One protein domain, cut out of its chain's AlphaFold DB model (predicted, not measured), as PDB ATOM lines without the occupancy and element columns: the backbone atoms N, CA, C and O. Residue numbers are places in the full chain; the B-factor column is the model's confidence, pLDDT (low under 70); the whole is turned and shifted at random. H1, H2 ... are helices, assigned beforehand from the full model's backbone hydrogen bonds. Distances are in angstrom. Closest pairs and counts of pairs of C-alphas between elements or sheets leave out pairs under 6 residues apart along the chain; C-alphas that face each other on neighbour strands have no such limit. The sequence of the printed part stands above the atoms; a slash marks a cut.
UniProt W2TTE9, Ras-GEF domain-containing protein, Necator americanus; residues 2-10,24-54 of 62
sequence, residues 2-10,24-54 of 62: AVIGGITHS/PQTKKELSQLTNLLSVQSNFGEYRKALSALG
ATOM      1  N   ALA A   2     179.424 192.259  92.077       93.31
ATOM      2  CA  ALA A   2     180.053 192.600  90.790       93.31
ATOM      3  C   ALA A   2     179.948 194.088  90.387       93.31
ATOM      4  O   ALA A   2     180.964 194.740  90.171       93.31
ATOM      5  N   VAL A   3     178.732 194.648  90.360       93.81
ATOM      6  CA  VAL A   3     178.507 196.046  89.946       93.81
ATOM      7  C   VAL A   3     179.148 197.044  90.913       93.81
ATOM      8  O   VAL A   3     179.902 197.915  90.491       93.81
ATOM      9  N   ILE A   4     178.888 196.901  92.218       94.88
ATOM     10  CA  ILE A   4     179.437 197.809  93.236       94.88
ATOM     11  C   ILE A   4     180.963 197.723  93.278       94.88
ATOM     12  O   ILE A   4     181.623 198.755  93.331       94.88
ATOM     13  N   GLY A   5     181.533 196.520  93.171       93.25
ATOM     14  CA  GLY A   5     182.976 196.318  93.055       93.25
ATOM     15  C   GLY A   5     183.567 197.017  91.828       93.25
ATOM     16  O   GLY A   5     184.602 197.663  91.936       93.25
ATOM     17  N   GLY A   6     182.879 196.973  90.683       94.62
ATOM     18  CA  GLY A   6     183.292 197.694  89.477       94.62
ATOM     19  C   GLY A   6     183.276 199.214  89.653       94.62
ATOM     20  O   GLY A   6     184.262 199.876  89.354       94.62
ATOM     21  N   ILE A   7     182.190 199.775  90.190       93.94
ATOM     22  CA  ILE A   7     182.048 201.230  90.377       93.94
ATOM     23  C   ILE A   7     183.020 201.764  91.442       93.94
ATOM     24  O   ILE A   7     183.566 202.858  91.300       93.94
ATOM     25  N   THR A   8     183.258 200.990  92.502       92.94
ATOM     26  CA  THR A   8     184.216 201.347  93.564       92.94
ATOM     27  C   THR A   8     185.668 201.088  93.164       92.94
ATOM     28  O   THR A   8     186.578 201.630  93.799       92.94
ATOM     29  N   HIS A   9     185.908 200.340  92.077       95.25
ATOM     30  CA  HIS A   9     187.242 200.120  91.533       95.25
ATOM     31  C   HIS A   9     187.931 201.453  91.234       95.25
ATOM     32  O   HIS A   9     187.330 202.384  90.690       95.25
ATOM     33  N   SER A  10     189.222 201.529  91.561       95.06
ATOM     34  CA  SER A  10     189.981 202.784  91.573       95.06
ATOM     35  C   SER A  10     189.914 203.565  90.254       95.06
ATOM     36  O   SER A  10     189.949 204.792  90.274       95.06
ATOM     37  N   PRO A  24     171.911 213.434  94.380       95.75
ATOM     38  CA  PRO A  24     172.212 213.148  95.785       95.75
ATOM     39  C   PRO A  24     171.649 211.805  96.266       95.75
ATOM     40  O   PRO A  24     172.321 211.075  96.991       95.75
ATOM     41  N   GLN A  25     170.446 211.451  95.806       96.75
ATOM     42  CA  GLN A  25     169.803 210.180  96.132       96.75
ATOM     43  C   GLN A  25     170.612 208.981  95.617       96.75
ATOM     44  O   GLN A  25     170.897 208.060  96.376       96.75
ATOM     45  N   THR A  26     171.089 209.035  94.371       95.81
ATOM     46  CA  THR A  26     171.934 207.981  93.788       95.81
ATOM     47  C   THR A  26     173.256 207.833  94.541       95.81
ATOM     48  O   THR A  26     173.708 206.719  94.794       95.81
ATOM     49  N   LYS A  27     173.876 208.946  94.962       94.56
ATOM     50  CA  LYS A  27     175.095 208.912  95.792       94.56
ATOM     51  C   LYS A  27     174.843 208.212  97.131       94.56
ATOM     52  O   LYS A  27     175.672 207.417  97.575       94.56
ATOM     53  N   LYS A  28     173.694 208.483  97.757       96.31
ATOM     54  CA  LYS A  28     173.282 207.845  99.013       96.31
ATOM     55  C   LYS A  28     173.072 206.340  98.837       96.31
ATOM     56  O   LYS A  28     173.606 205.568  99.628       96.31
ATOM     57  N   GLU A  29     172.364 205.927  97.790       96.44
ATOM     58  CA  GLU A  29     172.135 204.509  97.475       96.44
ATOM     59  C   GLU A  29     173.450 203.768  97.215       96.44
ATOM     60  O   GLU A  29     173.686 202.706  97.791       96.44
ATOM     61  N   LEU A  30     174.359 204.353  96.429       94.81
ATOM     62  CA  LEU A  30     175.688 203.781  96.191       94.81
ATOM     63  C   LEU A  30     176.477 203.599  97.493       94.81
ATOM     64  O   LEU A  30     177.106 202.558  97.691       94.81
ATOM     65  N   SER A  31     176.423 204.578  98.400       94.75
ATOM     66  CA  SER A  31     177.068 204.477  99.714       94.75
ATOM     67  C   SER A  31     176.457 203.359 100.566       94.75
ATOM     68  O   SER A  31     177.192 202.551 101.135       94.75
ATOM     69  N   GLN A  32     175.127 203.245 100.601       96.75
ATOM     70  CA  GLN A  32     174.429 202.178 101.325       96.75
ATOM     71  C   GLN A  32     174.775 200.788 100.777       96.75
ATOM     72  O   GLN A  32     175.092 199.885 101.550       96.75
ATOM     73  N   LEU A  33     174.781 200.623  99.451       96.38
ATOM     74  CA  LEU A  33     175.142 199.366  98.791       96.38
ATOM     75  C   LEU A  33     176.619 199.007  98.997       96.38
ATOM     76  O   LEU A  33     176.952 197.831  99.134       96.38
ATOM     77  N   THR A  34     177.502 200.005  99.063       95.06
ATOM     78  CA  THR A  34     178.919 199.802  99.402       95.06
ATOM     79  C   THR A  34     179.076 199.341 100.850       95.06
ATOM     80  O   THR A  34     179.795 198.378 101.106       95.06
ATOM     81  N   ASN A  35     178.354 199.958 101.790       95.69
ATOM     82  CA  ASN A  35     178.376 199.564 103.201       95.69
ATOM     83  C   ASN A  35     177.818 198.154 103.425       95.69
ATOM     84  O   ASN A  35     178.400 197.390 104.193       95.69
ATOM     85  N   LEU A  36     176.745 197.781 102.719       95.88
ATOM     86  CA  LEU A  36     176.193 196.422 102.751       95.88
ATOM     87  C   LEU A  36     177.256 195.371 102.396       95.88
ATOM     88  O   LEU A  36     177.289 194.297 102.987       95.88
ATOM     89  N   LEU A  37     178.126 195.695 101.439       95.00
ATOM     90  CA  LEU A  37     179.180 194.822 100.925       95.00
ATOM     91  C   LEU A  37     180.535 195.028 101.620       95.00
ATOM     92  O   LEU A  37     181.547 194.506 101.152       95.00
ATOM     93  N   SER A  38     180.569 195.778 102.723       93.19
ATOM     94  CA  SER A  38     181.791 196.004 103.488       93.19
ATOM     95  C   SER A  38     182.357 194.688 104.013       93.19
ATOM     96  O   SER A  38     181.638 193.869 104.580       93.19
ATOM     97  N   VAL A  39     183.672 194.513 103.886       91.50
ATOM     98  CA  VAL A  39     184.408 193.358 104.431       91.50
ATOM     99  C   VAL A  39     184.495 193.371 105.962       91.50
ATOM    100  O   VAL A  39     184.897 192.376 106.567       91.50
ATOM    101  N   GLN A  40     184.092 194.472 106.606       94.62
ATOM    102  CA  GLN A  40     184.117 194.611 108.059       94.62
ATOM    103  C   GLN A  40     183.332 193.481 108.741       94.62
ATOM    104  O   GLN A  40     182.199 193.165 108.367       94.62
ATOM    105  N   SER A  41     183.931 192.887 109.777       95.31
ATOM    106  CA  SER A  41     183.332 191.770 110.522       95.31
ATOM    107  C   SER A  41     182.930 190.586 109.621       95.31
ATOM    108  O   SER A  41     181.866 189.992 109.794       95.31
ATOM    109  N   ASN A  42     183.771 190.263 108.627       93.75
ATOM    110  CA  ASN A  42     183.542 189.185 107.659       93.75
ATOM    111  C   ASN A  42     182.183 189.320 106.942       93.75
ATOM    112  O   ASN A  42     181.308 188.456 107.061       93.75
ATOM    113  N   PHE A  43     182.002 190.441 106.237       94.81
ATOM    114  CA  PHE A  43     180.755 190.782 105.545       94.81
ATOM    115  C   PHE A  43     179.543 190.833 106.483       94.81
ATOM    116  O   PHE A  43     178.465 190.341 106.146       94.81
ATOM    117  N   GLY A  44     179.715 191.406 107.679       96.00
ATOM    118  CA  GLY A  44     178.713 191.351 108.745       96.00
ATOM    119  C   GLY A  44     177.335 191.871 108.321       96.00
ATOM    120  O   GLY A  44     176.329 191.207 108.564       96.00
ATOM    121  N   GLU A  45     177.285 193.012 107.633       95.50
ATOM    122  CA  GLU A  45     176.027 193.611 107.167       95.50
ATOM    123  C   GLU A  45     175.352 192.769 106.077       95.50
ATOM    124  O   GLU A  45     174.160 192.470 106.172       95.50
ATOM    125  N   TYR A  46     176.116 192.283 105.094       95.88
ATOM    126  CA  TYR A  46     175.609 191.351 104.088       95.88
ATOM    127  C   TYR A  46     175.088 190.053 104.717       95.88
ATOM    128  O   TYR A  46     173.993 189.611 104.379       95.88
ATOM    129  N   ARG A  47     175.820 189.451 105.663       94.75
ATOM    130  CA  ARG A  47     175.401 188.209 106.334       94.75
ATOM    131  C   ARG A  47     174.117 188.395 107.138       94.75
ATOM    132  O   ARG A  47     173.265 187.504 107.115       94.75
ATOM    133  N   LYS A  48     173.953 189.537 107.817       94.88
ATOM    134  CA  LYS A  48     172.704 189.896 108.510       94.88
ATOM    135  C   LYS A  48     171.546 190.005 107.519       94.88
ATOM    136  O   LYS A  48     170.526 189.350 107.720       94.88
ATOM    137  N   ALA A  49     171.725 190.759 106.432       93.56
ATOM    138  CA  ALA A  49     170.709 190.913 105.391       93.56
ATOM    139  C   ALA A  49     170.334 189.564 104.751       93.56
ATOM    140  O   ALA A  49     169.155 189.255 104.601       93.56
ATOM    141  N   LEU A  50     171.331 188.726 104.452       92.62
ATOM    142  CA  LEU A  50     171.145 187.387 103.896       92.62
ATOM    143  C   LEU A  50     170.349 186.475 104.839       92.62
ATOM    144  O   LEU A  50     169.498 185.716 104.383       92.62
ATOM    145  N   SER A  51     170.613 186.556 106.144       92.00
ATOM    146  CA  SER A  51     169.908 185.768 107.163       92.00
ATOM    147  C   SER A  51     168.459 186.233 107.347       92.00
ATOM    148  O   SER A  51     167.568 185.406 107.516       92.00
ATOM    149  N   ALA A  52     168.209 187.545 107.264       92.75
ATOM    150  CA  ALA A  52     166.872 188.129 107.396       92.75
ATOM    151  C   ALA A  52     165.913 187.735 106.253       92.75
ATOM    152  O   ALA A  52     164.699 187.756 106.433       92.75
ATOM    153  N   LEU A  53     166.449 187.334 105.095       88.06
ATOM    154  CA  LEU A  53     165.690 186.860 103.930       88.06
ATOM    155  C   LEU A  53     165.150 185.419 104.068       88.06
ATOM    156  O   LEU A  53     164.491 184.931 103.152       88.06
ATOM    157  N   GLY A  54     165.412 184.709 105.171       86.56
ATOM    158  CA  GLY A  54     164.815 183.392 105.431       86.56
ATOM    159  C   GLY A  54     165.146 182.339 104.362       86.56
ATOM    160  O   GLY A  54     166.294 182.214 103.942       86.56
TER     161      GLY A  54
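This is residues 2 to 10 and 24 to 54 of the 62 residues of the protein "Ras-GEF domain-containing protein" of Necator americanus (UniProt W2TTE9). H2, the longest of three helices, makes a corner of about a right angle with H3 beyond a short loop at one of its ends, while the short H1 packs at a steep angle on residues 30 to 34 of H2. The first residues of H2, 24 to 29, stick out. The printed part has 40 residues with three named helices, H1, H2, H3 in chain order, and no named strand: all helix. It is only just loose, close to compact, with a radius of gyration of the C-alphas of 11.2 A and spans of 30 by 22 by 16 A.

H1, residues 2 to 8, begins at C-alpha 2 (180.053, 192.600, 90.790) and is 10.1 A long. H2, residues 24 to 36, is 18.6 A long. H3, residues 44 to 52, is 12.3 A long and ends at C-alpha 52 (166.872, 188.129, 107.396).

H1 and H2 only just touch, with 3 pairs of C-alphas within 8 A, the closest those of Ile 4 and Thr 34, 6.5 A; their tilt is steep, 63 degrees, opposite ways. H2 and H3 touch only at the corner, only just, with 3 such pairs, the closest Leu 36 and Glu 45 at 5.2 A; they are about perpendicular, 88 degrees. H1 and H3 are apart. In H1, H2 and H3 every O i to N i+4 pair is within hydrogen-bond range.

Residues 11 to 23 are not printed, and C-alphas 10 and 24 are 21.0 A apart across the cut. H2 to H3 is a short link. No printed residue is under 70 in pLDDT.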